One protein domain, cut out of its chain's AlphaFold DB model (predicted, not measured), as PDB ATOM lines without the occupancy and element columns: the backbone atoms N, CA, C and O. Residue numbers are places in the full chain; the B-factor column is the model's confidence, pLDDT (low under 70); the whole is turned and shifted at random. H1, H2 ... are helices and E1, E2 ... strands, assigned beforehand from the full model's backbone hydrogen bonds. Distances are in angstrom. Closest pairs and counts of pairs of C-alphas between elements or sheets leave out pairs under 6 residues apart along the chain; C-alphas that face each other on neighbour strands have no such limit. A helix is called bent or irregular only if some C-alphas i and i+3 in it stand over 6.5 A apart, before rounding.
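AT A GLANCE: This is residues 120 to 336 of the 532 residues of an uncharacterized protein of Candidatus Moranbacteria bacterium (UniProt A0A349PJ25). A four-stranded parallel sheet has H2 and H3 packed over one face and H1 over the other, while the small hairpin E2 and E3 and a loose group of helices, H4 to H7, lie beyond the ends of its strands. From H7 a long link, residues 288 to 315, loops far out and returns to H8 and H9, and H9 packs on H3. The printed part has 217 residues, with nine named helices and six named strands in the order E1 E2 E3 H1 E4 H2 E5 H3 E6 H4 H5 H6 H7 H8 H9; the sheet's order is E4 E1 E5 E6, and the class is mixed. The whole is compact, with a radius of gyration of the C-alphas of 18.4 A and spans of 60 by 42 by 28 A.

IN THESE COORDINATES: E1, residues 122 to 125, begins at C-alpha 122 (36.119, -46.862, -14.123). E2, 131 to 134, and E3, 137 to 140, precede H1, 148 to 156, and E4, 165 to 167. H2, 176 to 194, is 26.1 A long; E5, 199 to 204, is 16.4 A, H3, 206 to 216, is 15.4 A, and E6, 224 to 230, is 16.7 A. H4, 238 to 244, H5, 253 to 268 and 23.3 A long, H6, 274 to 280, H7, 284 to 287, and H8, 316 to 321, follow. H9, 324 to 332, ends at C-alpha 332 (51.326, -46.690, -3.837); it is only just irregular, with C-alphas 329 and 332 6.6 A apart.

HOW THE PARTS SIT: Across the sheet, N 124 and O 166 of E1 and E4 are 2.8 A apart, N 123 and O 200 of E1 and E5 2.8 A, and N 203 and O 228 of E5 and E6 2.8 A. In the hairpin E2 and E3, antiparallel, N 134 and O 137 are 2.8 A apart. H2 and H3 are on the same face, at heights of 9.5 A and 8.4 A over the sheet; H1 is on the opposite face. H2 touches H3, about perpendicular at 74 degrees, closest at the C-alphas of Asn 176 and Leu 210, 4.8 A. H3 touches H9 at Glu 216 and Glu 326, C-alphas 5.5 A apart, and only just touches H8, with 3 pairs of C-alphas within 8 A. H5 touches H6 at a steep tilt of 59 degrees, the closest C-alphas being Ala 266 and Tyr 277, 5.6 A. H4 touches H7 at Trp 244 and Ile 286, C-alphas 6.3 A apart. Every O i to N i+4 pair is within hydrogen-bond range in H1, H3, H6 and H8; it is 14 of 15 in H2, 11 of 12 in H5, 1 of 3 in H4 and 1 of 5 in H9, where the O i to N i+3 pairs within range are 4 of 4 in H4 and 3 of 6 in H9, and H7 is too short for an i+4 pair.

THE WHOLE: The C-alphas farthest apart, those of Asn 195 and Glu 300, are 61.8 A apart. The printed part has no cut, and the link H7 to H8, 28 residues, is long. The mean pLDDT of the printed part is 84.7, with 38 residues under 70, among them residues 246 to 261 and 331 to 336.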
ATOM      1  N   ASP A 120      34.264 -49.906  -8.117       88.69
ATOM      2  CA  ASP A 120      34.892 -48.603  -8.233       88.69
ATOM      3  C   ASP A 120      34.538 -48.008  -9.611       88.69
ATOM      4  O   ASP A 120      34.452 -48.738 -10.598       88.69
ATOM      5  N   PRO A 121      34.262 -46.697  -9.709       95.00
ATOM      6  CA  PRO A 121      34.044 -46.047 -10.991       95.00
ATOM      7  C   PRO A 121      35.263 -46.198 -11.900       95.00
ATOM      8  O   PRO A 121      36.362 -45.817 -11.507       95.00
ATOM      9  N   VAL A 122      35.063 -46.676 -13.124       97.19
ATOM     10  CA  VAL A 122      36.119 -46.862 -14.123       97.19
ATOM     11  C   VAL A 122      36.123 -45.701 -15.113       97.19
ATOM     12  O   VAL A 122      35.077 -45.311 -15.635       97.19
ATOM     13  N   ILE A 123      37.310 -45.179 -15.418       98.12
ATOM     14  CA  ILE A 123      37.552 -44.182 -16.461       98.12
ATOM     15  C   ILE A 123      38.356 -44.816 -17.595       98.12
ATOM     16  O   ILE A 123      39.492 -45.248 -17.399       98.12
ATOM     17  N   LEU A 124      37.793 -44.815 -18.802       97.69
ATOM     18  CA  LEU A 124      38.480 -45.230 -20.021       97.69
ATOM     19  C   LEU A 124      39.167 -44.030 -20.681       97.69
ATOM     20  O   LEU A 124      38.512 -43.043 -21.029       97.69
ATOM     21  N   ILE A 125      40.483 -44.129 -20.882       97.56
ATOM     22  CA  ILE A 125      41.306 -43.074 -21.483       97.56
ATOM     23  C   ILE A 125      41.864 -43.552 -22.835       97.56
ATOM     24  O   ILE A 125      42.683 -44.478 -22.872       97.56
ATOM     25  N   PRO A 126      41.464 -42.931 -23.959       95.31
ATOM     26  CA  PRO A 126      41.964 -43.301 -25.274       95.31
ATOM     27  C   PRO A 126      43.423 -42.877 -25.502       95.31
ATOM     28  O   PRO A 126      43.955 -41.958 -24.876       95.31
ATOM     29  N   GLY A 127      44.060 -43.522 -26.477       91.69
ATOM     30  CA  GLY A 127      45.341 -43.094 -27.033       91.69
ATOM     31  C   GLY A 127      45.215 -41.925 -28.012       91.69
ATOM     32  O   GLY A 127      44.127 -41.398 -28.262       91.69
ATOM     33  N   ILE A 128      46.345 -41.562 -28.624       87.12
ATOM     34  CA  ILE A 128      46.398 -40.562 -29.694       87.12
ATOM     35  C   ILE A 128      45.372 -40.898 -30.791       87.12
ATOM     36  O   ILE A 128      45.201 -42.066 -31.138       87.12
ATOM     37  N   LEU A 129      44.674 -39.884 -31.316       81.81
ATOM     38  CA  LEU A 129      43.584 -40.012 -32.303       81.81
ATOM     39  C   LEU A 129      42.304 -40.709 -31.817       81.81
ATOM     40  O   LEU A 129      41.328 -40.739 -32.561       81.81
ATOM     41  N   GLY A 130      42.255 -41.217 -30.584       84.88
ATOM     42  CA  GLY A 130      41.071 -41.888 -30.042       84.88
ATOM     43  C   GLY A 130      39.979 -40.939 -29.539       84.88
ATOM     44  O   GLY A 130      39.098 -41.359 -28.795       84.88
ATOM     45  N   SER A 131      40.030 -39.652 -29.892       88.56
ATOM     46  CA  SER A 131      39.005 -38.662 -29.549       88.56
ATOM     47  C   SER A 131      38.739 -37.717 -30.716       88.56
ATOM     48  O   SER A 131      39.672 -37.220 -31.352       88.56
ATOM     49  N   GLN A 132      37.462 -37.441 -30.978       81.38
ATOM     50  CA  GLN A 132      37.017 -36.474 -31.986       81.38
ATOM     51  C   GLN A 132      35.914 -35.572 -31.427       81.38
ATOM     52  O   GLN A 132      35.183 -35.955 -30.512       81.38
ATOM     53  N   LYS A 133      35.774 -34.361 -31.980       81.69
ATOM     54  CA  LYS A 133      34.658 -33.475 -31.632       81.69
ATOM     55  C   LYS A 133      33.419 -33.820 -32.452       81.69
ATOM     56  O   LYS A 133      33.464 -33.818 -33.678       81.69
ATOM     57  N   LYS A 134      32.290 -33.991 -31.770       75.81
ATOM     58  CA  LYS A 134      30.947 -34.035 -32.352       75.81
ATOM     59  C   LYS A 134      30.094 -32.967 -31.686       75.81
ATOM     60  O   LYS A 134      30.018 -32.902 -30.462       75.81
ATOM     61  N   ASP A 135      29.515 -32.078 -32.490       81.31
ATOM     62  CA  ASP A 135      28.698 -30.951 -32.013       81.31
ATOM     63  C   ASP A 135      29.401 -30.100 -30.930       81.31
ATOM     64  O   ASP A 135      28.796 -29.637 -29.963       81.31
ATOM     65  N   GLY A 136      30.719 -29.919 -31.078       78.38
ATOM     66  CA  GLY A 136      31.559 -29.147 -30.156       78.38
ATOM     67  C   GLY A 136      31.984 -29.877 -28.875       78.38
ATOM     68  O   GLY A 136      32.745 -29.304 -28.098       78.38
ATOM     69  N   LYS A 137      31.549 -31.123 -28.656       84.50
ATOM     70  CA  LYS A 137      31.939 -31.951 -27.506       84.50
ATOM     71  C   LYS A 137      32.898 -33.054 -27.927       84.50
ATOM     72  O   LYS A 137      32.735 -33.631 -28.996       84.50
ATOM     73  N   TRP A 138      33.879 -33.349 -27.084       88.31
ATOM     74  CA  TRP A 138      34.754 -34.499 -27.282       88.31
ATOM     75  C   TRP A 138      33.987 -35.802 -27.072       88.31
ATOM     76  O   TRP A 138      33.155 -35.910 -26.174       88.31
ATOM     77  N   SER A 139      34.252 -36.777 -27.930       86.94
ATOM     78  CA  SER A 139      33.691 -38.123 -27.868       86.94
ATOM     79  C   SER A 139      34.787 -39.130 -28.182       86.94
ATOM     80  O   SER A 139      35.690 -38.836 -28.973       86.94
ATOM     81  N   MET A 140      34.718 -40.289 -27.534       87.88
ATOM     82  CA  MET A 140      35.688 -41.361 -27.706       87.88
ATOM     83  C   MET A 140      35.427 -42.084 -29.029       87.88
ATOM     84  O   MET A 140      34.308 -42.496 -29.311       87.88
ATOM     85  N   ASP A 141      36.469 -42.151 -29.854       79.56
ATOM     86  CA  ASP A 141      36.578 -42.890 -31.116       79.56
ATOM     87  C   ASP A 141      35.289 -43.128 -31.935       79.56
ATOM     88  O   ASP A 141      34.820 -44.251 -32.109       79.56
ATOM     89  N   LEU A 142      34.756 -42.062 -32.531       65.50
ATOM     90  CA  LEU A 142      33.540 -42.108 -33.352       65.50
ATOM     91  C   LEU A 142      33.709 -42.791 -34.717       65.50
ATOM     92  O   LEU A 142      32.735 -42.891 -35.465       65.50
ATOM     93  N   VAL A 143      34.936 -43.148 -35.096       62.31
ATOM     94  CA  VAL A 143      35.272 -43.493 -36.482       62.31
ATOM     95  C   VAL A 143      35.843 -44.894 -36.577       62.31
ATOM     96  O   VAL A 143      35.410 -45.670 -37.427       62.31
ATOM     97  N   LEU A 144      36.831 -45.215 -35.741       67.81
ATOM     98  CA  LEU A 144      37.534 -46.488 -35.826       67.81
ATOM     99  C   LEU A 144      36.869 -47.562 -34.965       67.81
ATOM    100  O   LEU A 144      37.130 -48.741 -35.200       67.81
ATOM    101  N   HIS A 145      35.991 -47.178 -34.027       78.31
ATOM    102  CA  HIS A 145      35.288 -48.105 -33.134       78.31
ATOM    103  C   HIS A 145      36.254 -49.035 -32.366       78.31
ATOM    104  O   HIS A 145      35.934 -50.176 -32.034       78.31
ATOM    105  N   THR A 146      37.468 -48.551 -32.090       81.31
ATOM    106  CA  THR A 146      38.577 -49.296 -31.469       81.31
ATOM    107  C   THR A 146      38.220 -49.740 -30.056       81.31
ATOM    108  O   THR A 146      38.644 -50.808 -29.616       81.31
ATOM    109  N   TYR A 147      37.441 -48.929 -29.336       90.19
ATOM    110  CA  TYR A 147      37.139 -49.144 -27.920       90.19
ATOM    111  C   TYR A 147      35.775 -49.800 -27.669       90.19
ATOM    112  O   TYR A 147      35.496 -50.169 -26.531       90.19
ATOM    113  N   ASP A 148      34.953 -50.014 -28.703       88.88
ATOM    114  CA  ASP A 148      33.580 -50.525 -28.573       88.88
ATOM    115  C   ASP A 148      33.526 -51.884 -27.862       88.88
ATOM    116  O   ASP A 148      32.668 -52.111 -27.009       88.88
ATOM    117  N   ASN A 149      34.464 -52.786 -28.173       89.75
ATOM    118  CA  ASN A 149      34.529 -54.108 -27.545       89.75
ATOM    119  C   ASN A 149      34.916 -54.017 -26.065       89.75
ATOM    120  O   ASN A 149      34.304 -54.688 -25.239       89.75
ATOM    121  N   LEU A 150      35.898 -53.174 -25.727       90.12
ATOM    122  CA  LEU A 150      36.318 -52.956 -24.339       90.12
ATOM    123  C   LEU A 150      35.168 -52.362 -23.523       90.12
ATOM    124  O   LEU A 150      34.845 -52.856 -22.447       90.12
ATOM    125  N   TYR A 151      34.515 -51.336 -24.068       92.19
ATOM    126  CA  TYR A 151      33.358 -50.704 -23.448       92.19
ATOM    127  C   TYR A 151      32.216 -51.708 -23.233       92.19
ATOM    128  O   TYR A 151      31.654 -51.802 -22.142       92.19
ATOM    129  N   SER A 152      31.908 -52.504 -24.262       91.06
ATOM    130  CA  SER A 152      30.876 -53.542 -24.193       91.06
ATOM    131  C   SER A 152      31.188 -54.572 -23.111       91.06
ATOM    132  O   SER A 152      30.285 -54.964 -22.375       91.06
ATOM    133  N   GLU A 153      32.452 -54.969 -22.957       92.19
ATOM    134  CA  GLU A 153      32.858 -55.935 -21.937       92.19
ATOM    135  C   GLU A 153      32.608 -55.414 -20.515       92.19
ATOM    136  O   GLU A 153      32.042 -56.138 -19.698       92.19
ATOM    137  N   PHE A 154      32.901 -54.142 -20.228       93.12
ATOM    138  CA  PHE A 154      32.533 -53.540 -18.941       93.12
ATOM    139  C   PHE A 154      31.019 -53.592 -18.705       93.12
ATOM    140  O   PHE A 154      30.569 -54.033 -17.644       93.12
ATOM    141  N   THR A 155      30.215 -53.219 -19.706       93.25
ATOM    142  CA  THR A 155      28.749 -53.254 -19.564       93.25
ATOM    143  C   THR A 155      28.199 -54.670 -19.377       93.25
ATOM    144  O   THR A 155      27.294 -54.884 -18.569       93.25
ATOM    145  N   ASN A 156      28.787 -55.665 -20.049       92.12
ATOM    146  CA  ASN A 156      28.431 -57.076 -19.892       92.12
ATOM    147  C   ASN A 156      28.757 -57.603 -18.487       92.12
ATOM    148  O   ASN A 156      28.070 -58.500 -17.996       92.12
ATOM    149  N   ASN A 157      29.756 -57.015 -17.825       89.25
ATOM    150  CA  ASN A 157      30.171 -57.347 -16.463       89.25
ATOM    151  C   ASN A 157      29.531 -56.440 -15.393       89.25
ATOM    152  O   ASN A 157      29.980 -56.400 -14.252       89.25
ATOM    153  N   GLY A 158      28.431 -55.758 -15.731       88.69
ATOM    154  CA  GLY A 158      27.573 -55.082 -14.756       88.69
ATOM    155  C   GLY A 158      27.904 -53.615 -14.495       88.69
ATOM    156  O   GLY A 158      27.283 -53.025 -13.612       88.69
ATOM    157  N   TYR A 159      28.817 -53.019 -15.261       93.50
ATOM    158  CA  TYR A 159      29.008 -51.574 -15.250       93.50
ATOM    159  C   TYR A 159      27.900 -50.856 -16.032       93.50
ATOM    160  O   TYR A 159      27.414 -51.314 -17.066       93.50
ATOM    161  N   THR A 160      27.502 -49.697 -15.532       93.50
ATOM    162  CA  THR A 160      26.483 -48.813 -16.077       93.50
ATOM    163  C   THR A 160      27.119 -47.507 -16.581       93.50
ATOM    164  O   THR A 160      27.689 -46.744 -15.791       93.50
ATOM    165  N   PRO A 161      26.967 -47.194 -17.884       94.06
ATOM    166  CA  PRO A 161      27.395 -45.928 -18.475       94.06
ATOM    167  C   PRO A 161      26.957 -44.704 -17.671       94.06
ATOM    168  O   PRO A 161      25.814 -44.629 -17.216       94.06
ATOM    169  N   ASP A 162      27.866 -43.743 -17.510       91.69
ATOM    170  CA  ASP A 162      27.671 -42.498 -16.759       91.69
ATOM    171  C   ASP A 162      27.326 -42.678 -15.268       91.69
ATOM    172  O   ASP A 162      27.026 -41.691 -14.589       91.69
ATOM    173  N   VAL A 163      27.363 -43.899 -14.734       91.62
ATOM    174  CA  VAL A 163      27.159 -44.183 -13.308       91.62
ATOM    175  C   VAL A 163      28.455 -44.687 -12.699       91.62
ATOM    176  O   VAL A 163      28.953 -44.065 -11.773       91.62
ATOM    177  N   ASP A 164      29.030 -45.757 -13.230       92.38
ATOM    178  CA  ASP A 164      30.304 -46.326 -12.776       92.38
ATOM    179  C   ASP A 164      31.246 -46.665 -13.946       92.38
ATOM    180  O   ASP A 164      32.367 -47.099 -13.714       92.38
ATOM    181  N   LEU A 165      30.842 -46.390 -15.192       96.19
ATOM    182  CA  LEU A 165      31.695 -46.445 -16.380       96.19
ATOM    183  C   LEU A 165      31.700 -45.095 -17.091       96.19
ATOM    184  O   LEU A 165      30.662 -44.608 -17.549       96.19
ATOM    185  N   PHE A 166      32.885 -44.507 -17.198       96.75
ATOM    186  CA  PHE A 166      33.100 -43.177 -17.739       96.75
ATOM    187  C   PHE A 166      34.136 -43.201 -18.854       96.75
ATOM    188  O   PHE A 166      35.130 -43.918 -18.799       96.75
ATOM    189  N   GLU A 167      33.927 -42.357 -19.855       95.94
ATOM    190  CA  GLU A 167      34.922 -42.070 -20.882       95.94
ATOM    191  C   GLU A 167      35.609 -40.744 -20.566       95.94
ATOM    192  O   GLU A 167      34.985 -39.801 -20.061       95.94
ATOM    193  N   PHE A 168      36.884 -40.644 -20.923       97.19
ATOM    194  CA  PHE A 168      37.632 -39.397 -20.867       97.19
ATOM    195  C   PHE A 168      38.226 -39.070 -22.241       97.19
ATOM    196  O   PHE A 168      39.427 -39.227 -22.448       97.19
ATOM    197  N   PRO A 169      37.404 -38.640 -23.219       95.25
ATOM    198  CA  PRO A 169      37.922 -38.132 -24.477       95.25
ATOM    199  C   PRO A 169      38.510 -36.730 -24.272       95.25
ATOM    200  O   PRO A 169      37.929 -35.889 -23.585       95.25
ATOM    201  N   TYR A 170      39.654 -36.464 -24.894       94.50
ATOM    202  CA  TYR A 170      40.427 -35.239 -24.670       94.50
ATOM    203  C   TYR A 170      40.999 -34.671 -25.970       94.50
ATOM    204  O   TYR A 170      40.977 -35.306 -27.029       94.50
ATOM    205  N   GLU A 171      41.508 -33.441 -25.890       92.00
ATOM    206  CA  GLU A 171      42.271 -32.821 -26.970       92.00
ATOM    207  C   GLU A 171      43.663 -33.458 -27.007       92.00
ATOM    208  O   GLU A 171      44.619 -32.981 -26.400       92.00
ATOM    209  N   TRP A 172      43.764 -34.585 -27.709       90.00
ATOM    210  CA  TRP A 172      44.972 -35.408 -27.748       90.00
ATOM    211  C   TRP A 172      46.182 -34.711 -28.370       90.00
ATOM    212  O   TRP A 172      47.278 -35.258 -28.311       90.00
ATOM    213  N   ARG A 173      46.012 -33.543 -28.995       86.62
ATOM    214  CA  ARG A 173      47.111 -32.757 -29.574       86.62
ATOM    215  C   ARG A 173      47.841 -31.909 -28.537       86.62
ATOM    216  O   ARG A 173      49.015 -31.591 -28.728       86.62
ATOM    217  N   ASP A 174      47.142 -31.551 -27.467       91.75
ATOM    218  CA  ASP A 174      47.689 -30.763 -26.371       91.75
ATOM    219  C   ASP A 174      48.575 -31.645 -25.477       91.75
ATOM    220  O   ASP A 174      48.512 -32.874 -25.522       91.75
ATOM    221  N   SER A 175      49.419 -31.012 -24.659       94.44
ATOM    222  CA  SER A 175      50.324 -31.703 -23.732       94.44
ATOM    223  C   SER A 175      49.575 -32.642 -22.778       94.44
ATOM    224  O   SER A 175      48.502 -32.309 -22.262       94.44
ATOM    225  N   ASN A 176      50.174 -33.795 -22.486       96.44
ATOM    226  CA  ASN A 176      49.699 -34.723 -21.465       96.44
ATOM    227  C   ASN A 176      49.668 -34.066 -20.071       96.44
ATOM    228  O   ASN A 176      48.784 -34.398 -19.288       96.44
ATOM    229  N   ILE A 177      50.529 -33.073 -19.799       95.62
ATOM    230  CA  ILE A 177      50.532 -32.274 -18.556       95.62
ATOM    231  C   ILE A 177      49.230 -31.478 -18.409       95.62
ATOM    232  O   ILE A 177      48.598 -31.469 -17.353       95.62
ATOM    233  N   GLU A 178      48.787 -30.810 -19.474       95.50
ATOM    234  CA  GLU A 178      47.546 -30.029 -19.427       95.50
ATOM    235  C   GLU A 178      46.314 -30.938 -19.398       95.50
ATOM    236  O   GLU A 178      45.373 -30.693 -18.641       95.50
ATOM    237  N   ASN A 179      46.339 -32.036 -20.155       96.75
ATOM    238  CA  ASN A 179      45.250 -33.005 -20.143       96.75
ATOM    239  C   ASN A 179      45.141 -33.766 -18.802       96.75
ATOM    240  O   ASN A 179      44.031 -34.105 -18.395       96.75
ATOM    241  N   ALA A 180      46.236 -33.960 -18.062       97.69
ATOM    242  CA  ALA A 180      46.207 -34.545 -16.718       97.69
ATOM    243  C   ALA A 180      45.447 -33.669 -15.703       97.69
ATOM    244  O   ALA A 180      44.747 -34.189 -14.838       97.69
ATOM    245  N   LYS A 181      45.496 -32.337 -15.834       97.50
ATOM    246  CA  LYS A 181      44.656 -31.423 -15.028       97.50
ATOM    247  C   LYS A 181      43.175 -31.539 -15.395       97.50
ATOM    248  O   LYS A 181      42.290 -31.362 -14.560       97.50
ATOM    249  N   LEU A 182      42.862 -31.827 -16.659       97.50
ATOM    250  CA  LEU A 182      41.481 -32.112 -17.065       97.50
ATOM    251  C   LEU A 182      41.004 -33.456 -16.497       97.50
ATOM    252  O   LEU A 182      39.838 -33.567 -16.117       97.50
ATOM    253  N   LEU A 183      41.902 -34.440 -16.389       98.25
ATOM    254  CA  LEU A 183      41.618 -35.718 -15.743       98.25
ATOM    255  C   LEU A 183      41.329 -35.531 -14.248       98.25
ATOM    256  O   LEU A 183      40.328 -36.061 -13.778       98.25
ATOM    257  N   GLU A 184      42.106 -34.712 -13.533       97.81
ATOM    258  CA  GLU A 184      41.819 -34.335 -12.135       97.81
ATOM    259  C   GLU A 184      40.374 -33.829 -11.979       97.81
ATOM    260  O   GLU A 184      39.607 -34.344 -11.164       97.81
ATOM    261  N   ASN A 185      39.966 -32.866 -12.813       97.56
ATOM    262  CA  ASN A 185      38.604 -32.325 -12.782       97.56
ATOM    263  C   ASN A 185      37.549 -33.406 -13.057       97.56
ATOM    264  O   ASN A 185      36.492 -33.415 -12.424       97.56
ATOM    265  N   LYS A 186      37.829 -34.330 -13.988       97.62
ATOM    266  CA  LYS A 186      36.916 -35.434 -14.295       97.62
ATOM    267  C   LYS A 186      36.773 -36.397 -13.119       97.62
ATOM    268  O   LYS A 186      35.663 -36.825 -12.812       97.62
ATOM    269  N   ILE A 187      37.877 -36.717 -12.453       98.00
ATOM    270  CA  ILE A 187      37.895 -37.581 -11.271       98.00
ATOM    271  C   ILE A 187      37.120 -36.920 -10.129       98.00
ATOM    272  O   ILE A 187      36.274 -37.569  -9.514       98.00
ATOM    273  N   GLN A 188      37.317 -35.619  -9.894       97.12
ATOM    274  CA  GLN A 188      36.535 -34.869  -8.908       97.12
ATOM    275  C   GLN A 188      35.031 -34.893  -9.222       97.12
ATOM    276  O   GLN A 188      34.240 -35.210  -8.334       97.12
ATOM    277  N   GLU A 189      34.633 -34.666 -10.481       96.50
ATOM    278  CA  GLU A 189      33.230 -34.760 -10.919       96.50
ATOM    279  C   GLU A 189      32.627 -36.136 -10.588       96.50
ATOM    280  O   GLU A 189      31.530 -36.225 -10.033       96.50
ATOM    281  N   ILE A 190      33.346 -37.218 -10.904       96.50
ATOM    282  CA  ILE A 190      32.895 -38.595 -10.660       96.50
ATOM    283  C   ILE A 190      32.759 -38.866  -9.161       96.50
ATOM    284  O   ILE A 190      31.737 -39.400  -8.718       96.50
ATOM    285  N   LYS A 191      33.751 -38.464  -8.362       94.06
ATOM    286  CA  LYS A 191      33.748 -38.647  -6.905       94.06
ATOM    287  C   LYS A 191      32.583 -37.924  -6.240       94.06
ATOM    288  O   LYS A 191      31.904 -38.507  -5.392       94.06
ATOM    289  N   GLU A 192      32.318 -36.682  -6.644       93.00
ATOM    290  CA  GLU A 192      31.184 -35.893  -6.151       93.00
ATOM    291  C   GLU A 192      29.844 -36.504  -6.569       93.00
ATOM    292  O   GLU A 192      28.945 -36.658  -5.739       93.00
ATOM    293  N   LYS A 193      29.719 -36.902  -7.841       90.75
ATOM    294  CA  LYS A 193      28.499 -37.503  -8.393       90.75
ATOM    295  C   LYS A 193      28.144 -38.819  -7.704       90.75
ATOM    296  O   LYS A 193      26.977 -39.048  -7.380       90.75
ATOM    297  N   ASN A 194      29.143 -39.663  -7.473       86.81
ATOM    298  CA  ASN A 194      28.946 -41.015  -6.957       86.81
ATOM    299  C   ASN A 194      29.051 -41.095  -5.435       86.81
ATOM    300  O   ASN A 194      28.744 -42.138  -4.859       86.81
ATOM    301  N   ASN A 195      29.453 -40.001  -4.780       88.19
ATOM    302  CA  ASN A 195      29.809 -39.980  -3.367       88.19
ATOM    303  C   ASN A 195      30.794 -41.114  -3.031       88.19
ATOM    304  O   ASN A 195      30.579 -41.896  -2.101       88.19
ATOM    305  N   TRP A 196      31.845 -41.222  -3.841       90.69
ATOM    306  CA  TRP A 196      32.820 -42.307  -3.806       90.69
ATOM    307  C   TRP A 196      34.244 -41.735  -3.819       90.69
ATOM    308  O   TRP A 196      34.456 -40.699  -4.445       90.69
ATOM    309  N   PRO A 197      35.218 -42.312  -3.090       90.00
ATOM    310  CA  PRO A 197      36.477 -41.622  -2.822       90.00
ATOM    311  C   PRO A 197      37.547 -41.803  -3.906       90.00
ATOM    312  O   PRO A 197      38.453 -40.972  -3.967       90.00
ATOM    313  N   LYS A 198      37.466 -42.867  -4.715       91.81
ATOM    314  CA  LYS A 198      38.501 -43.274  -5.674       91.81
ATOM    315  C   LYS A 198      37.906 -43.688  -7.021       91.81
ATOM    316  O   LYS A 198      36.710 -43.946  -7.095       91.81
ATOM    317  N   VAL A 199      38.728 -43.758  -8.060       95.12
ATOM    318  CA  VAL A 199      38.370 -44.310  -9.375       95.12
ATOM    319  C   VAL A 199      39.422 -45.313  -9.844       95.12
ATOM    320  O   VAL A 199      40.576 -45.223  -9.430       95.12
ATOM    321  N   ASP A 200      39.045 -46.191 -10.760       95.19
ATOM    322  CA  ASP A 200      39.970 -47.005 -11.545       95.19
ATOM    323  C   ASP A 200      40.180 -46.375 -12.921       95.19
ATOM    324  O   ASP A 200      39.254 -45.830 -13.526       95.19
ATOM    325  N   ILE A 201      41.401 -46.444 -13.439       97.81
ATOM    326  CA  ILE A 201      41.748 -45.900 -14.752       97.81
ATOM    327  C   ILE A 201      42.211 -47.032 -15.660       97.81
ATOM    328  O   ILE A 201      43.166 -47.735 -15.342       97.81
ATOM    329  N   VAL A 202      41.594 -47.144 -16.836       97.06
ATOM    330  CA  VAL A 202      42.060 -48.009 -17.924       97.06
ATOM    331  C   VAL A 202      42.457 -47.133 -19.099       97.06
ATOM    332  O   VAL A 202      41.622 -46.491 -19.737       97.06
ATOM    333  N   ALA A 203      43.749 -47.096 -19.391       96.56
ATOM    334  CA  ALA A 203      44.321 -46.162 -20.338       96.56
ATOM    335  C   ALA A 203      45.065 -46.878 -21.467       96.56
ATOM    336  O   ALA A 203      45.882 -47.764 -21.234       96.56
ATOM    337  N   HIS A 204      44.811 -46.481 -22.712       94.31
ATOM    338  CA  HIS A 204      45.436 -47.077 -23.892       94.31
ATOM    339  C   HIS A 204      46.517 -46.169 -24.487       94.31
ATOM    340  O   HIS A 204      46.315 -44.968 -24.667       94.31
ATOM    341  N   SER A 205      47.649 -46.761 -24.876       93.62
ATOM    342  CA  SER A 205      48.736 -46.106 -25.602       93.62
ATOM    343  C   SER A 205      49.172 -44.815 -24.889       93.62
ATOM    344  O   SER A 205      49.496 -44.853 -23.700       93.62
ATOM    345  N   MET A 206      49.159 -43.674 -25.582       95.12
ATOM    346  CA  MET A 206      49.473 -42.352 -25.028       95.12
ATOM    347  C   MET A 206      48.608 -41.970 -23.817       95.12
ATOM    348  O   MET A 206      49.109 -41.312 -22.911       95.12
ATOM    349  N   GLY A 207      47.356 -42.434 -23.744       96.81
ATOM    350  CA  GLY A 207      46.474 -42.168 -22.608       96.81
ATOM    351  C   GLY A 207      47.046 -42.669 -21.280       96.81
ATOM    352  O   GLY A 207      46.782 -42.083 -20.236       96.81
ATOM    353  N   GLY A 208      47.878 -43.717 -21.307       96.81
ATOM    354  CA  GLY A 208      48.567 -44.188 -20.105       96.81
ATOM    355  C   GLY A 208      49.658 -43.233 -19.621       96.81
ATOM    356  O   GLY A 208      49.873 -43.141 -18.419       96.81
ATOM    357  N   LEU A 209      50.303 -42.473 -20.515       97.38
ATOM    358  CA  LEU A 209      51.253 -41.428 -20.116       97.38
ATOM    359  C   LEU A 209      50.534 -40.249 -19.452       97.38
ATOM    360  O   LEU A 209      51.008 -39.743 -18.444       97.38
ATOM    361  N   LEU A 210      49.369 -39.859 -19.976       97.44
ATOM    362  CA  LEU A 210      48.488 -38.859 -19.364       97.44
ATOM    363  C   LEU A 210      48.030 -39.288 -17.965       97.44
ATOM    364  O   LEU A 210      48.077 -38.499 -17.025       97.44
ATOM    365  N   ALA A 211      47.602 -40.541 -17.814       97.75
ATOM    366  CA  ALA A 211      47.182 -41.068 -16.519       97.75
ATOM    367  C   ALA A 211      48.340 -41.110 -15.511       97.75
ATOM    368  O   ALA A 211      48.170 -40.731 -14.353       97.75
ATOM    369  N   ARG A 212      49.528 -41.526 -15.967       96.81
ATOM    370  CA  ARG A 212      50.758 -41.494 -15.170       96.81
ATOM    371  C   ARG A 212      51.125 -40.081 -14.738       96.81
ATOM    372  O   ARG A 212      51.406 -39.883 -13.567       96.81
ATOM    373  N   GLU A 213      51.053 -39.105 -15.640       97.12
ATOM    374  CA  GLU A 213      51.294 -37.696 -15.308       97.12
ATOM    375  C   GLU A 213      50.379 -37.217 -14.177       97.12
ATOM    376  O   GLU A 213      50.854 -36.586 -13.241       97.12
ATOM    377  N   TYR A 214      49.088 -37.572 -14.194       97.69
ATOM    378  CA  TYR A 214      48.193 -37.237 -13.083       97.69
ATOM    379  C   TYR A 214      48.638 -37.877 -11.762       97.69
ATOM    380  O   TYR A 214      48.762 -37.177 -10.758       97.69
ATOM    381  N   VAL A 215      48.902 -39.184 -11.765       96.19
ATOM    382  CA  VAL A 215      49.288 -39.944 -10.563       96.19
ATOM    383  C   VAL A 215      50.631 -39.491  -9.987       96.19
ATOM    384  O   VAL A 215      50.807 -39.454  -8.771       96.19
ATOM    385  N   GLU A 216      51.593 -39.176 -10.849       94.44
ATOM    386  CA  GLU A 216      52.941 -38.762 -10.457       94.44
ATOM    387  C   GLU A 216      52.980 -37.255 -10.113       94.44
ATOM    388  O   GLU A 216      53.906 -36.781  -9.464       94.44
ATOM    389  N   SER A 217      51.941 -36.478 -10.427       94.12
ATOM    390  CA  SER A 217      51.913 -35.044 -10.123       94.12
ATOM    391  C   SER A 217      51.879 -34.702  -8.624       94.12
ATOM    392  O   SER A 217      51.382 -35.445  -7.778       94.12
ATOM    393  N   ASP A 218      52.333 -33.491  -8.283       92.00
ATOM    394  CA  ASP A 218      52.262 -32.960  -6.910       92.00
ATOM    395  C   ASP A 218      50.828 -32.627  -6.451       92.00
ATOM    396  O   ASP A 218      50.599 -32.363  -5.269       92.00
ATOM    397  N   TYR A 219      49.868 -32.608  -7.379       93.69
ATOM    398  CA  TYR A 219      48.450 -32.366  -7.108       93.69
ATOM    399  C   TYR A 219      47.616 -33.657  -7.118       93.69
ATOM    400  O   TYR A 219      46.398 -33.590  -6.969       93.69
ATOM    401  N   TYR A 220      48.250 -34.829  -7.234       95.06
ATOM    402  CA  TYR A 220      47.571 -36.111  -7.083       95.06
ATOM    403  C   TYR A 220      46.888 -36.216  -5.712       95.06
ATOM    404  O   TYR A 220      47.510 -36.040  -4.661       95.06
ATOM    405  N   ALA A 221      45.591 -36.523  -5.714       92.81
ATOM    406  CA  ALA A 221      44.751 -36.464  -4.520       92.81
ATOM    407  C   ALA A 221      44.533 -37.826  -3.824       92.81
ATOM    408  O   ALA A 221      43.584 -37.952  -3.046       92.81
ATOM    409  N   ASP A 222      45.386 -38.833  -4.082       89.62
ATOM    410  CA  ASP A 222      45.228 -40.223  -3.592       89.62
ATOM    411  C   ASP A 222      43.847 -40.809  -3.942       89.62
ATOM    412  O   ASP A 222      43.161 -41.436  -3.131       89.62
ATOM    413  N   ASP A 223      43.391 -40.528  -5.162       93.00
ATOM    414  CA  ASP A 223      42.029 -40.819  -5.603       93.00
ATOM    415  C   ASP A 223      41.925 -41.676  -6.862       93.00
ATOM    416  O   ASP A 223      40.844 -41.828  -7.431       93.00
ATOM    417  N   VAL A 224      43.035 -42.312  -7.216       93.44
ATOM    418  CA  VAL A 224      43.082 -43.446  -8.142       93.44
ATOM    419  C   VAL A 224      43.354 -44.691  -7.312       93.44
ATOM    420  O   VAL A 224      44.269 -44.684  -6.489       93.44
ATOM    421  N   ASP A 225      42.530 -45.721  -7.470       88.50
ATOM    422  CA  ASP A 225      42.747 -47.010  -6.823       88.50
ATOM    423  C   ASP A 225      43.635 -47.902  -7.687       88.50
ATOM    424  O   ASP A 225      44.727 -48.273  -7.257       88.50
ATOM    425  N   GLN A 226      43.227 -48.146  -8.935       89.25
ATOM    426  CA  GLN A 226      44.020 -48.895  -9.907       89.25
ATOM    427  C   GLN A 226      44.308 -48.082 -11.172       89.25
ATOM    428  O   GLN A 226      43.467 -47.329 -11.668       89.25
ATOM    429  N   LEU A 227      45.508 -48.273 -11.729       93.50
ATOM    430  CA  LEU A 227      45.901 -47.751 -13.036       93.50
ATOM    431  C   LEU A 227      46.325 -48.908 -13.947       93.50
ATOM    432  O   LEU A 227      47.415 -49.457 -13.813       93.50
ATOM    433  N   VAL A 228      45.484 -49.223 -14.925       92.88
ATOM    434  CA  VAL A 228      45.740 -50.229 -15.958       92.88
ATOM    435  C   VAL A 228      46.156 -49.525 -17.246       92.88
ATOM    436  O   VAL A 228      45.406 -48.718 -17.795       92.88
ATOM    437  N   THR A 229      47.346 -49.836 -17.761       92.81
ATOM    438  CA  THR A 229      47.865 -49.235 -19.001       92.81
ATOM    439  C   THR A 229      48.063 -50.278 -20.096       92.81
ATOM    440  O   THR A 229      48.759 -51.266 -19.881       92.81
ATOM    441  N   LEU A 230      47.519 -50.037 -21.290       89.62
ATOM    442  CA  LEU A 230      47.538 -50.965 -22.425       89.62
ATOM    443  C   LEU A 230      48.436 -50.422 -23.541       89.62
ATOM    444  O   LEU A 230      48.093 -49.430 -24.186       89.62
ATOM    445  N   GLY A 231      49.587 -51.052 -23.792       88.69
ATOM    446  CA  GLY A 231      50.496 -50.642 -24.874       88.69
ATOM    447  C   GLY A 231      51.073 -49.228 -24.712       88.69
ATOM    448  O   GLY A 231      51.353 -48.550 -25.701       88.69
ATOM    449  N   THR A 232      51.205 -48.747 -23.474       94.38
ATOM    450  CA  THR A 232      51.692 -47.394 -23.186       94.38
ATOM    451  C   THR A 232      53.196 -47.278 -23.442       94.38
ATOM    452  O   THR A 232      53.975 -48.046 -22.867       94.38
ATOM    453  N   PRO A 233      53.644 -46.312 -24.270       93.62
ATOM    454  CA  PRO A 233      55.051 -46.147 -24.619       93.62
ATOM    455  C   PRO A 233      55.819 -45.470 -23.475       93.62
ATOM    456  O   PRO A 233      56.228 -44.318 -23.569       93.62
ATOM    457  N   ASN A 234      56.036 -46.204 -22.381       93.50
ATOM    458  CA  ASN A 234      56.656 -45.702 -21.150       93.50
ATOM    459  C   ASN A 234      58.073 -45.132 -21.340       93.50
ATOM    460  O   ASN A 234      58.499 -44.336 -20.515       93.50
ATOM    461  N   ASN A 235      58.786 -45.503 -22.410       91.94
ATOM    462  CA  ASN A 235      60.094 -44.944 -22.787       91.94
ATOM    463  C   ASN A 235      60.071 -44.252 -24.166       91.94
ATOM    464  O   ASN A 235      61.125 -43.959 -24.726       91.94
ATOM    465  N   GLY A 236      58.872 -44.018 -24.707       91.19
ATOM    466  CA  GLY A 236      58.612 -43.442 -26.020       91.19
ATOM    467  C   GLY A 236      58.584 -44.490 -27.130       91.19
ATOM    468  O   GLY A 236      58.903 -45.663 -26.917       91.19
ATOM    469  N   ALA A 237      58.162 -44.060 -28.315       90.50
ATOM    470  CA  ALA A 237      57.999 -44.901 -29.498       90.50
ATOM    471  C   ALA A 237      58.847 -44.344 -30.654       90.50
ATOM    472  O   ALA A 237      58.651 -43.183 -31.025       90.50
ATOM    473  N   PRO A 238      59.784 -45.112 -31.246       87.50
ATOM    474  CA  PRO A 238      60.597 -44.642 -32.370       87.50
ATOM    475  C   PRO A 238      59.756 -44.150 -33.555       87.50
ATOM    476  O   PRO A 238      60.127 -43.191 -34.226       87.50
ATOM    477  N   GLU A 239      58.577 -44.736 -33.769       80.75
ATOM    478  CA  GLU A 239      57.619 -44.315 -34.794       80.75
ATOM    479  C   GLU A 239      57.097 -42.884 -34.578       80.75
ATOM    480  O   GLU A 239      56.643 -42.248 -35.531       80.75
ATOM    481  N   ALA A 240      57.159 -42.344 -33.355       85.19
ATOM    482  CA  ALA A 240      56.787 -40.957 -33.084       85.19
ATOM    483  C   ALA A 240      57.745 -39.967 -33.760       85.19
ATOM    484  O   ALA A 240      57.298 -38.912 -34.203       85.19
ATOM    485  N   TYR A 241      59.026 -40.325 -33.922       84.38
ATOM    486  CA  TYR A 241      60.004 -39.479 -34.614       84.38
ATOM    487  C   TYR A 241      59.611 -39.239 -36.069       84.38
ATOM    488  O   TYR A 241      59.650 -38.112 -36.539       84.38
ATOM    489  N   LEU A 242      59.145 -40.278 -36.763       77.88
ATOM    490  CA  LEU A 242      58.689 -40.181 -38.152       77.88
ATOM    491  C   LEU A 242      57.500 -39.226 -38.329       77.88
ATOM    492  O   LEU A 242      57.367 -38.574 -39.364       77.88
ATOM    493  N   LYS A 243      56.632 -39.153 -37.315       76.62
ATOM    494  CA  LYS A 243      55.473 -38.251 -37.281       76.62
ATOM    495  C   LYS A 243      55.882 -36.831 -36.902       76.62
ATOM    496  O   LYS A 243      55.332 -35.883 -37.452       76.62
ATOM    497  N   TRP A 244      56.846 -36.703 -35.991       77.00
ATOM    498  CA  TRP A 244      57.430 -35.434 -35.568       77.00
ATOM    499  C   TRP A 244      58.218 -34.762 -36.701       77.00
ATOM    500  O   TRP A 244      57.962 -33.605 -36.996       77.00
ATOM    501  N   ASP A 245      59.079 -35.502 -37.404       74.50
ATOM    502  CA  ASP A 245      59.886 -35.025 -38.545       74.50
ATOM    503  C   ASP A 245      59.033 -34.774 -39.811       74.50
ATOM    504  O   ASP A 245      59.491 -34.224 -40.806       74.50
ATOM    505  N   GLY A 246      57.758 -35.182 -39.777       62.47
ATOM    506  CA  GLY A 246      56.736 -34.927 -40.796       62.47
ATOM    507  C   GLY A 246      56.866 -35.701 -42.112       62.47
ATOM    508  O   GLY A 246      55.970 -35.588 -42.947       62.47
ATOM    509  N   ASP A 247      57.901 -36.530 -42.285       55.12
ATOM    510  CA  ASP A 247      58.194 -37.227 -43.552       55.12
ATOM    511  C   ASP A 247      57.808 -38.729 -43.561       55.12
ATOM    512  O   ASP A 247      57.812 -39.384 -44.602       55.12
ATOM    513  N   GLY A 248      57.417 -39.319 -42.419       54.75
ATOM    514  CA  GLY A 248      57.257 -40.780 -42.277       54.75
ATOM    515  C   GLY A 248      55.832 -41.312 -42.061       54.75
ATOM    516  O   GLY A 248      55.619 -42.218 -41.258       54.75
ATOM    517  N   TRP A 249      54.846 -40.789 -42.790       53.12
ATOM    518  CA  TRP A 249      53.437 -41.212 -42.727       53.12
ATOM    519  C   TRP A 249      53.102 -42.423 -43.621       53.12
ATOM    520  O   TRP A 249      52.303 -42.263 -44.546       53.12
ATOM    521  N   PHE A 250      53.709 -43.609 -43.451       44.25
ATOM    522  CA  PHE A 250      53.626 -44.598 -44.545       44.25
ATOM    523  C   PHE A 250      53.594 -46.105 -44.259       44.25
ATOM    524  O   PHE A 250      54.190 -46.787 -45.072       44.25
ATOM    525  N   TRP A 251      52.858 -46.701 -43.301       40.97
ATOM    526  CA  TRP A 251      52.645 -48.177 -43.400       40.97
ATOM    527  C   TRP A 251      51.281 -48.750 -42.938       40.97
ATOM    528  O   TRP A 251      51.077 -49.954 -43.106       40.97
ATOM    529  N   GLY A 252      50.316 -47.957 -42.437       46.28
ATOM    530  CA  GLY A 252      49.006 -48.471 -41.972       46.28
ATOM    531  C   GLY A 252      47.747 -47.840 -42.601       46.28
ATOM    532  O   GLY A 252      47.758 -46.693 -43.037       46.28
ATOM    533  N   LEU A 253      46.611 -48.562 -42.597       39.62
ATOM    534  CA  LEU A 253      45.296 -48.031 -43.027       39.62
ATOM    535  C   LEU A 253      44.832 -46.828 -42.178       39.62
ATOM    536  O   LEU A 253      44.212 -45.909 -42.712       39.62
ATOM    537  N   ASN A 254      45.181 -46.801 -40.887       51.38
ATOM    538  CA  ASN A 254      44.907 -45.670 -39.996       51.38
ATOM    539  C   ASN A 254      45.692 -44.408 -40.405       51.38
ATOM    540  O   ASN A 254      45.160 -43.308 -40.295       51.38
ATOM    541  N   ASP A 255      46.898 -44.552 -40.971       59.56
ATOM    542  CA  ASP A 255      47.739 -43.411 -41.366       59.56
ATOM    543  C   ASP A 255      47.142 -42.628 -42.547       59.56
ATOM    544  O   ASP A 255      47.277 -41.408 -42.617       59.56
ATOM    545  N   VAL A 256      46.427 -43.302 -43.458       59.19
ATOM    546  CA  VAL A 256      45.728 -42.651 -44.584       59.19
ATOM    547  C   VAL A 256      44.566 -41.795 -44.079       59.19
ATOM    548  O   VAL A 256      44.382 -40.664 -44.533       59.19
ATOM    549  N   TYR A 257      43.796 -42.328 -43.130       60.78
ATOM    550  CA  TYR A 257      42.670 -41.627 -42.522       60.78
ATOM    551  C   TYR A 257      43.138 -40.408 -41.719       60.78
ATOM    552  O   TYR A 257      42.644 -39.297 -41.918       60.78
ATOM    553  N   THR A 258      44.161 -40.588 -40.880       63.97
ATOM    554  CA  THR A 258      44.757 -39.503 -40.100       63.97
ATOM    555  C   THR A 258      45.363 -38.422 -40.989       63.97
ATOM    556  O   THR A 258      45.141 -37.242 -40.730       63.97
ATOM    557  N   LYS A 259      46.067 -38.791 -42.067       65.00
ATOM    558  CA  LYS A 259      46.605 -37.822 -43.031       65.00
ATOM    559  C   LYS A 259      45.504 -36.978 -43.665       65.00
ATOM    560  O   LYS A 259      45.693 -35.780 -43.852       65.00
ATOM    561  N   HIS A 260      44.367 -37.585 -44.000       65.12
ATOM    562  CA  HIS A 260      43.256 -36.844 -44.585       65.12
ATOM    563  C   HIS A 260      42.659 -35.843 -43.592       65.12
ATOM    564  O   HIS A 260      42.492 -34.683 -43.952       65.12
ATOM    565  N   ILE A 261      42.421 -36.257 -42.341       67.94
ATOM    566  CA  ILE A 261      41.914 -35.351 -41.301       67.94
ATOM    567  C   ILE A 261      42.903 -34.225 -41.023       67.94
ATOM    568  O   ILE A 261      42.510 -33.069 -41.052       67.94
ATOM    569  N   LEU A 262      44.174 -34.532 -40.756       70.56
ATOM    570  CA  LEU A 262      45.150 -33.503 -40.392       70.56
ATOM    571  C   LEU A 262      45.485 -32.586 -41.565       70.56
ATOM    572  O   LEU A 262      45.714 -31.402 -41.351       70.56
ATOM    573  N   GLY A 263      45.490 -33.108 -42.794       67.56
ATOM    574  CA  GLY A 263      45.604 -32.292 -44.001       67.56
ATOM    575  C   GLY A 263      44.418 -31.340 -44.145       67.56
ATOM    576  O   GLY A 263      44.615 -30.147 -44.336       67.56
ATOM    577  N   GLN A 264      43.195 -31.843 -43.960       67.75
ATOM    578  CA  GLN A 264      41.995 -31.014 -43.996       67.75
ATOM    579  C   GLN A 264      41.980 -29.969 -42.866       67.75
ATOM    580  O   GLN A 264      41.684 -28.807 -43.117       67.75
ATOM    581  N   GLU A 265      42.333 -30.347 -41.635       69.81
ATOM    582  CA  GLU A 265      42.424 -29.418 -40.501       69.81
ATOM    583  C   GLU A 265      43.501 -28.344 -40.727       69.81
ATOM    584  O   GLU A 265      43.285 -27.180 -40.378       69.81
ATOM    585  N   ALA A 266      44.648 -28.717 -41.309       72.06
ATOM    586  CA  ALA A 266      45.719 -27.792 -41.669       72.06
ATOM    587  C   ALA A 266      45.237 -26.768 -42.709       72.06
ATOM    588  O   ALA A 266      45.412 -25.568 -42.490       72.06
ATOM    589  N   ASP A 267      44.561 -27.229 -43.769       71.94
ATOM    590  CA  ASP A 267      43.974 -26.380 -44.812       71.94
ATOM    591  C   ASP A 267      42.911 -25.427 -44.234       71.94
ATOM    592  O   ASP A 267      42.940 -24.220 -44.484       71.94
ATOM    593  N   GLU A 268      41.988 -25.949 -43.419       73.00
ATOM    594  CA  GLU A 268      40.924 -25.169 -42.770       73.00
ATOM    595  C   GLU A 268      41.479 -24.130 -41.784       73.00
ATOM    596  O   GLU A 268      40.902 -23.052 -41.621       73.00
ATOM    597  N   SER A 269      42.615 -24.434 -41.154       74.31
ATOM    598  CA  SER A 269      43.298 -23.545 -40.210       74.31
ATOM    599  C   SER A 269      44.335 -22.624 -40.874       74.31
ATOM    600  O   SER A 269      44.928 -21.790 -40.189       74.31
ATOM    601  N   GLY A 270      44.530 -22.730 -42.194       76.56
ATOM    602  CA  GLY A 270      45.381 -21.841 -42.988       76.56
ATOM    603  C   GLY A 270      46.887 -22.124 -42.931       76.56
ATOM    604  O   GLY A 270      47.670 -21.207 -43.187       76.56
ATOM    605  N   TYR A 271      47.304 -23.347 -42.595       77.94
ATOM    606  CA  TYR A 271      48.712 -23.765 -42.640       77.94
ATOM    607  C   TYR A 271      49.116 -24.198 -44.057       77.94
ATOM    608  O   TYR A 271      48.269 -24.619 -44.841       77.94
ATOM    609  N   ALA A 272      50.401 -24.065 -44.412       70.81
ATOM    610  CA  ALA A 272      50.863 -24.358 -45.774       70.81
ATOM    611  C   ALA A 272      50.875 -25.862 -46.087       70.81
ATOM    612  O   ALA A 272      50.612 -26.261 -47.220       70.81
ATOM    613  N   ASP A 273      51.177 -26.677 -45.080       69.12
ATOM    614  CA  ASP A 273      51.100 -28.129 -45.123       69.12
ATOM    615  C   ASP A 273      50.969 -28.708 -43.700       69.12
ATOM    616  O   ASP A 273      50.904 -27.995 -42.693       69.12
ATOM    617  N   THR A 274      50.899 -30.037 -43.612       63.28
ATOM    618  CA  THR A 274      50.788 -30.749 -42.336       63.28
ATOM    619  C   THR A 274      52.048 -30.612 -41.472       63.28
ATOM    620  O   THR A 274      51.931 -30.650 -40.249       63.28
ATOM    621  N   PHE A 275      53.235 -30.425 -42.063       68.62
ATOM    622  CA  PHE A 275      54.470 -30.206 -41.303       68.62
ATOM    623  C   PHE A 275      54.404 -28.865 -40.566       68.62
ATOM    624  O   PHE A 275      54.634 -28.813 -39.353       68.62
ATOM    625  N   ASP A 276      53.998 -27.808 -41.274       68.94
ATOM    626  CA  ASP A 276      53.750 -26.487 -40.707       68.94
ATOM    627  C   ASP A 276      52.657 -26.539 -39.638       68.94
ATOM    628  O   ASP A 276      52.831 -25.973 -38.564       68.94
ATOM    629  N   TYR A 277      51.566 -27.272 -39.865       69.75
ATOM    630  CA  TYR A 277      50.514 -27.455 -38.862       69.75
ATOM    631  C   TYR A 277      51.026 -28.106 -37.571       69.75
ATOM    632  O   TYR A 277      50.751 -27.603 -36.481       69.75
ATOM    633  N   ILE A 278      51.802 -29.191 -37.675       65.44
ATOM    634  CA  ILE A 278      52.327 -29.930 -36.515       65.44
ATOM    635  C   ILE A 278      53.247 -29.048 -35.664       65.44
ATOM    636  O   ILE A 278      53.159 -29.085 -34.435       65.44
ATOM    637  N   HIS A 279      54.101 -28.247 -36.304       65.94
ATOM    638  CA  HIS A 279      55.115 -27.441 -35.619       65.94
ATOM    639  C   HIS A 279      54.620 -26.053 -35.195       65.94
ATOM    640  O   HIS A 279      55.088 -25.521 -34.189       65.94
ATOM    641  N   GLN A 280      53.684 -25.452 -35.936       66.06
ATOM    642  CA  GLN A 280      53.185 -24.099 -35.672       66.06
ATOM    643  C   GLN A 280      51.898 -24.083 -34.824       66.06
ATOM    644  O   GLN A 280      51.659 -23.095 -34.129       66.06
ATOM    645  N   ARG A 281      51.111 -25.174 -34.805       68.12
ATOM    646  CA  ARG A 281      50.011 -25.417 -33.843       68.12
ATOM    647  C   ARG A 281      50.463 -26.296 -32.651       68.12
ATOM    648  O   ARG A 281      49.636 -27.018 -32.104       68.12
ATOM    649  N   PRO A 282      51.749 -26.237 -32.260       65.56
ATOM    650  CA  PRO A 282      52.548 -27.327 -31.675       65.56
ATOM    651  C   PRO A 282      51.744 -28.506 -31.108       65.56
ATOM    652  O   PRO A 282      51.173 -28.407 -30.020       65.56
ATOM    653  N   ILE A 283      51.749 -29.645 -31.814       78.56
ATOM    654  CA  ILE A 283      51.181 -30.905 -31.306       78.56
ATOM    655  C   ILE A 283      52.144 -31.490 -30.265       78.56
ATOM    656  O   ILE A 283      52.944 -32.384 -30.548       78.56
ATOM    657  N   SER A 284      52.091 -30.930 -29.058       87.06
ATOM    658  CA  SER A 284      53.038 -31.211 -27.970       87.06
ATOM    659  C   SER A 284      53.052 -32.694 -27.605       87.06
ATOM    660  O   SER A 284      54.111 -33.262 -27.355       87.06
ATOM    661  N   SER A 285      51.899 -33.358 -27.687       88.25
ATOM    662  CA  SER A 285      51.776 -34.784 -27.396       88.25
ATOM    663  C   SER A 285      52.604 -35.693 -28.315       88.25
ATOM    664  O   SER A 285      53.060 -36.745 -27.874       88.25
ATOM    665  N   ILE A 286      52.872 -35.300 -29.569       87.44
ATOM    666  CA  ILE A 286      53.762 -36.064 -30.464       87.44
ATOM    667  C   ILE A 286      55.209 -35.973 -29.973       87.44
ATOM    668  O   ILE A 286      55.915 -36.980 -29.963       87.44
ATOM    669  N   GLN A 287      55.645 -34.790 -29.531       88.88
ATOM    670  CA  GLN A 287      56.969 -34.623 -28.926       88.88
ATOM    671  C   GLN A 287      57.089 -35.441 -27.631       88.88
ATOM    672  O   GLN A 287      58.114 -36.075 -27.387       88.88
ATOM    673  N   GLU A 288      56.019 -35.489 -26.839       93.88
ATOM    674  CA  GLU A 288      55.934 -36.256 -25.590       93.88
ATOM    675  C   GLU A 288      55.897 -37.782 -25.791       93.88
ATOM    676  O   GLU A 288      56.029 -38.537 -24.825       93.88
ATOM    677  N   LEU A 289      55.796 -38.252 -27.038       93.38
ATOM    678  CA  LEU A 289      55.932 -39.661 -27.417       93.38
ATOM    679  C   LEU A 289      57.336 -40.033 -27.916       93.38
ATOM    680  O   LEU A 289      57.601 -41.220 -28.131       93.38
ATOM    681  N   LEU A 290      58.235 -39.062 -28.116       92.56
ATOM    682  CA  LEU A 290      59.585 -39.332 -28.613       92.56
ATOM    683  C   LEU A 290      60.388 -40.187 -27.618       92.56
ATOM    684  O   LEU A 290      60.233 -40.019 -26.406       92.56
ATOM    685  N   PRO A 291      61.262 -41.094 -28.088       94.19
ATOM    686  CA  PRO A 291      62.028 -41.930 -27.175       94.19
ATOM    687  C   PRO A 291      63.069 -41.171 -26.349       94.19
ATOM    688  O   PRO A 291      63.675 -40.210 -26.818       94.19
ATOM    689  N   VAL A 292      63.322 -41.678 -25.140       93.19
ATOM    690  CA  VAL A 292      64.354 -41.186 -24.199       93.19
ATOM    691  C   VAL A 292      65.593 -42.101 -24.161       93.19
ATOM    692  O   VAL A 292      66.255 -42.246 -23.135       93.19
ATOM    693  N   TYR A 293      65.877 -42.778 -25.276       91.56
ATOM    694  CA  TYR A 293      67.002 -43.704 -25.466       91.56
ATOM    695  C   TYR A 293      67.584 -43.571 -26.881       91.56
ATOM    696  O   TYR A 293      67.114 -42.768 -27.680       91.56
ATOM    697  N   ASP A 294      68.606 -44.350 -27.222       91.88
ATOM    698  CA  ASP A 294      69.242 -44.298 -28.541       91.88
ATOM    699  C   ASP A 294      68.341 -44.933 -29.628       91.88
ATOM    700  O   ASP A 294      68.231 -46.155 -29.703       91.88
ATOM    701  N   TYR A 295      67.690 -44.122 -30.481       88.81
ATOM    702  CA  TYR A 295      66.784 -44.627 -31.541       88.81
ATOM    703  C   TYR A 295      67.119 -44.208 -32.985       88.81
ATOM    704  O   TYR A 295      66.584 -44.796 -33.923       88.81
ATOM    705  N   LEU A 296      68.004 -43.227 -33.197       87.69
ATOM    706  CA  LEU A 296      68.445 -42.799 -34.529       87.69
ATOM    707  C   LEU A 296      69.757 -43.484 -34.915       87.69
ATOM    708  O   LEU A 296      70.687 -43.546 -34.112       87.69
ATOM    709  N   GLN A 297      69.852 -43.948 -36.159       87.88
ATOM    710  CA  GLN A 297      71.072 -44.526 -36.725       87.88
ATOM    711  C   GLN A 297      71.740 -43.550 -37.695       87.88
ATOM    712  O   GLN A 297      71.074 -42.866 -38.473       87.88
ATOM    713  N   ASP A 298      73.069 -43.487 -37.650       84.00
ATOM    714  CA  ASP A 298      73.880 -42.694 -38.567       84.00
ATOM    715  C   ASP A 298      74.281 -43.529 -39.791       84.00
ATOM    716  O   ASP A 298      75.130 -44.422 -39.715       84.00
ATOM    717  N   VAL A 299      73.666 -43.218 -40.932       84.06
ATOM    718  CA  VAL A 299      73.909 -43.904 -42.209       84.06
ATOM    719  C   VAL A 299      75.336 -43.674 -42.719       84.06
ATOM    720  O   VAL A 299      75.906 -44.548 -43.372       84.06
ATOM    721  N   GLU A 300      75.954 -42.536 -42.391       86.12
ATOM    722  CA  GLU A 300      77.333 -42.229 -42.787       86.12
ATOM    723  C   GLU A 300      78.357 -42.957 -41.904       86.12
ATOM    724  O   GLU A 300      79.477 -43.231 -42.345       86.12
ATOM    725  N   ASN A 301      77.961 -43.351 -40.690       85.19
ATOM    726  CA  ASN A 301      78.788 -44.086 -39.735       85.19
ATOM    727  C   ASN A 301      78.327 -45.548 -39.552       85.19
ATOM    728  O   ASN A 301      78.124 -46.028 -38.436       85.19
ATOM    729  N   ASN A 302      78.173 -46.276 -40.665       85.88
ATOM    730  CA  ASN A 302      77.883 -47.718 -40.695       85.88
ATOM    731  C   ASN A 302      76.637 -48.130 -39.876       85.88
ATOM    732  O   ASN A 302      76.640 -49.176 -39.223       85.88
ATOM    733  N   ASN A 303      75.589 -47.298 -39.896       85.56
ATOM    734  CA  ASN A 303      74.329 -47.482 -39.164       85.56
ATOM    735  C   ASN A 303      74.502 -47.640 -37.643       85.56
ATOM    736  O   ASN A 303      73.674 -48.273 -36.983       85.56
ATOM    737  N   GLN A 304      75.570 -47.085 -37.061       87.44
ATOM    738  CA  GLN A 304      75.697 -47.023 -35.607       87.44
ATOM    739  C   GLN A 304      74.629 -46.100 -35.016       87.44
ATOM    740  O   GLN A 304      74.291 -45.071 -35.604       87.44
ATOM    741  N   TYR A 305      74.117 -46.455 -33.839       86.81
ATOM    742  CA  TYR A 305      73.210 -45.583 -33.104       86.81
ATOM    743  C   TYR A 305      73.918 -44.292 -32.686       86.81
ATOM    744  O   TYR A 305      75.062 -44.315 -32.218       86.81
ATOM    745  N   LYS A 306      73.226 -43.162 -32.852       87.19
ATOM    746  CA  LYS A 306      73.605 -41.906 -32.203       87.19
ATOM    747  C   LYS A 306      73.359 -42.039 -30.694       87.19
ATOM    748  O   LYS A 306      72.608 -42.904 -30.256       87.19
ATOM    749  N   ILE A 307      74.026 -41.201 -29.902       87.50
ATOM    750  CA  ILE A 307      73.928 -41.238 -28.436       87.50
ATOM    751  C   ILE A 307      72.989 -40.122 -27.977       87.50
ATOM    752  O   ILE A 307      73.313 -38.938 -28.124       87.50
ATOM    753  N   TYR A 308      71.846 -40.489 -27.406       87.38
ATOM    754  CA  TYR A 308      70.895 -39.564 -26.799       87.38
ATOM    755  C   TYR A 308      71.533 -38.830 -25.599       87.38
ATOM    756  O   TYR A 308      72.296 -39.441 -24.843       87.38
ATOM    757  N   PRO A 309      71.266 -37.524 -25.375       88.56
ATOM    758  CA  PRO A 309      70.371 -36.629 -26.126       88.56
ATOM    759  C   PRO A 309      71.059 -35.847 -27.259       88.56
ATOM    760  O   PRO A 309      70.492 -34.897 -27.798       88.56
ATOM    761  N   LYS A 310      72.312 -36.162 -27.605       85.50
ATOM    762  CA  LYS A 310      73.098 -35.323 -28.515       85.50
ATOM    763  C   LYS A 310      72.603 -35.460 -29.959       85.50
ATOM    764  O   LYS A 310      72.669 -36.543 -30.528       85.50
ATOM    765  N   ASP A 311      72.204 -34.340 -30.561       82.81
ATOM    766  CA  ASP A 311      71.651 -34.275 -31.924       82.81
ATOM    767  C   ASP A 311      70.323 -35.059 -32.076       82.81
ATOM    768  O   ASP A 311      70.014 -35.570 -33.153       82.81
ATOM    769  N   TYR A 312      69.539 -35.129 -30.989       85.12
ATOM    770  CA  TYR A 312      68.169 -35.654 -30.934       85.12
ATOM    771  C   TYR A 312      67.160 -34.542 -30.602       85.12
ATOM    772  O   TYR A 312      67.502 -33.618 -29.857       85.12
ATOM    773  N   PRO A 313      65.897 -34.644 -31.051       84.12
ATOM    774  CA  PRO A 313      64.801 -33.970 -30.366       84.12
ATOM    775  C   PRO A 313      64.573 -34.634 -28.998       84.12
ATOM    776  O   PRO A 313      64.496 -35.862 -28.903       84.12
ATOM    777  N   THR A 314      64.504 -33.829 -27.936       86.81
ATOM    778  CA  THR A 314      64.372 -34.328 -26.559       86.81
ATOM    779  C   THR A 314      62.918 -34.386 -26.102       86.81
ATOM    780  O   THR A 314      62.072 -33.592 -26.535       86.81
ATOM    781  N   ASN A 315      62.645 -35.316 -25.187       92.62
ATOM    782  CA  ASN A 315      61.342 -35.513 -24.561       92.62
ATOM    783  C   ASN A 315      61.427 -35.255 -23.053       92.62
ATOM    784  O   ASN A 315      61.444 -36.179 -22.242       92.62
ATOM    785  N   ASN A 316      61.475 -33.977 -22.677       92.50
ATOM    786  CA  ASN A 316      61.631 -33.582 -21.274       92.50
ATOM    787  C   ASN A 316      60.466 -34.075 -20.395       92.50
ATOM    788  O   ASN A 316      60.669 -34.368 -19.221       92.50
ATOM    789  N   PHE A 317      59.253 -34.178 -20.951       94.62
ATOM    790  CA  PHE A 317      58.095 -34.744 -20.254       94.62
ATOM    791  C   PHE A 317      58.378 -36.180 -19.815       94.62
ATOM    792  O   PHE A 317      58.313 -36.495 -18.630       94.62
ATOM    793  N   LEU A 318      58.764 -37.040 -20.757       94.31
ATOM    794  CA  LEU A 318      58.968 -38.452 -20.472       94.31
ATOM    795  C   LEU A 318      60.262 -38.717 -19.700       94.31
ATOM    796  O   LEU A 318      60.334 -39.689 -18.954       94.31
ATOM    797  N   GLU A 319      61.272 -37.858 -19.837       93.44
ATOM    798  CA  GLU A 319      62.446 -37.858 -18.958       93.44
ATOM    799  C   GLU A 319      62.054 -37.590 -17.500       93.44
ATOM    800  O   GLU A 319      62.466 -38.339 -16.612       93.44
ATOM    801  N   ASN A 320      61.224 -36.567 -17.254       93.00
ATOM    802  CA  ASN A 320      60.740 -36.229 -15.915       93.00
ATOM    803  C   ASN A 320      59.871 -37.352 -15.343       93.00
ATOM    804  O   ASN A 320      60.158 -37.841 -14.250       93.00
ATOM    805  N   LEU A 321      58.897 -37.826 -16.125       92.12
ATOM    806  CA  LEU A 321      57.998 -38.925 -15.766       92.12
ATOM    807  C   LEU A 321      58.754 -40.243 -15.512       92.12
ATOM    808  O   LEU A 321      58.261 -41.153 -14.860       92.12
ATOM    809  N   ASN A 322      59.972 -40.396 -16.036       92.06
ATOM    810  CA  ASN A 322      60.809 -41.571 -15.789       92.06
ATOM    811  C   ASN A 322      61.918 -41.355 -14.764       92.06
ATOM    812  O   ASN A 322      62.697 -42.293 -14.528       92.06
ATOM    813  N   SER A 323      61.995 -40.172 -14.160       91.44
ATOM    814  CA  SER A 323      62.938 -39.890 -13.088       91.44
ATOM    815  C   SER A 323      62.648 -40.771 -11.867       91.44
ATOM    816  O   SER A 323      61.536 -41.259 -11.664       91.44
ATOM    817  N   ALA A 324      63.675 -41.021 -11.051       84.44
ATOM    818  CA  ALA A 324      63.543 -41.908  -9.896       84.44
ATOM    819  C   ALA A 324      62.496 -41.401  -8.886       84.44
ATOM    820  O   ALA A 324      61.739 -42.206  -8.356       84.44
ATOM    821  N   SER A 325      62.427 -40.084  -8.663       85.50
ATOM    822  CA  SER A 325      61.473 -39.475  -7.730       85.50
ATOM    823  C   SER A 325      60.026 -39.610  -8.188       85.50
ATOM    824  O   SER A 325      59.163 -39.859  -7.355       85.50
ATOM    825  N   GLU A 326      59.759 -39.479  -9.490       86.00
ATOM    826  CA  GLU A 326      58.402 -39.622 -10.033       86.00
ATOM    827  C   GLU A 326      57.959 -41.089 -10.009       86.00
ATOM    828  O   GLU A 326      56.917 -41.418  -9.444       86.00
ATOM    829  N   LYS A 327      58.835 -42.012 -10.427       82.88
ATOM    830  CA  LYS A 327      58.565 -43.457 -10.334       82.88
ATOM    831  C   LYS A 327      58.285 -43.934  -8.910       82.88
ATOM    832  O   LYS A 327      57.486 -44.848  -8.731       82.88
ATOM    833  N   GLU A 328      58.920 -43.344  -7.895       82.19
ATOM    834  CA  GLU A 328      58.635 -43.673  -6.494       82.19
ATOM    835  C   GLU A 328      57.194 -43.335  -6.081       82.19
ATOM    836  O   GLU A 328      56.651 -44.007  -5.200       82.19
ATOM    837  N   LYS A 329      56.548 -42.355  -6.728       81.94
ATOM    838  CA  LYS A 329      55.145 -41.993  -6.469       81.94
ATOM    839  C   LYS A 329      54.172 -43.071  -6.956       81.94
ATOM    840  O   LYS A 329      53.115 -43.244  -6.353       81.94
ATOM    841  N   LEU A 330      54.567 -43.880  -7.946       74.06
ATOM    842  CA  LEU A 330      53.793 -45.040  -8.405       74.06
ATOM    843  C   LEU A 330      53.784 -46.207  -7.407       74.06
ATOM    844  O   LEU A 330      52.944 -47.088  -7.533       74.06
ATOM    845  N   ASN A 331      54.671 -46.235  -6.404       66.88
ATOM    846  CA  ASN A 331      54.765 -47.360  -5.458       66.88
ATOM    847  C   ASN A 331      53.495 -47.577  -4.613       66.88
ATOM    848  O   ASN A 331      53.360 -48.623  -3.981       66.88
ATOM    849  N   ASN A 332      52.596 -46.590  -4.557       59.56
ATOM    850  CA  ASN A 332      51.326 -46.690  -3.837       59.56
ATOM    851  C   ASN A 332      50.167 -47.195  -4.715       59.56
ATOM    852  O   ASN A 332      49.064 -47.345  -4.196       59.56
ATOM    853  N   ILE A 333      50.409 -47.446  -6.007       57.09
ATOM    854  CA  ILE A 333      49.437 -47.998  -6.958       57.09
ATOM    855  C   ILE A 333      49.917 -49.381  -7.401       57.09
ATOM    856  O   ILE A 333      51.091 -49.570  -7.726       57.09
ATOM    857  N   GLU A 334      49.014 -50.359  -7.392       51.59
ATOM    858  CA  GLU A 334      49.316 -51.734  -7.785       51.59
ATOM    859  C   GLU A 334      49.657 -51.791  -9.284       51.59
ATOM    860  O   GLU A 334      48.825 -51.513 -10.144       51.59
ATOM    861  N   PHE A 335      50.916 -52.108  -9.594       53.16
ATOM    862  CA  PHE A 335      51.396 -52.363 -10.948       53.16
ATOM    863  C   PHE A 335      51.716 -53.846 -11.068       53.16
ATOM    864  O   PHE A 335      52.740 -54.291 -10.543       53.16
ATOM    865  N   ASP A 336      50.900 -54.590 -11.808       59.47
ATOM    866  CA  ASP A 336      51.282 -55.942 -12.184       59.47
ATOM    867  C   ASP A 336      52.226 -55.908 -13.391       59.47
ATOM    868  O   ASP A 336      51.835 -55.661 -14.533       59.47
TER     869      ASP A 336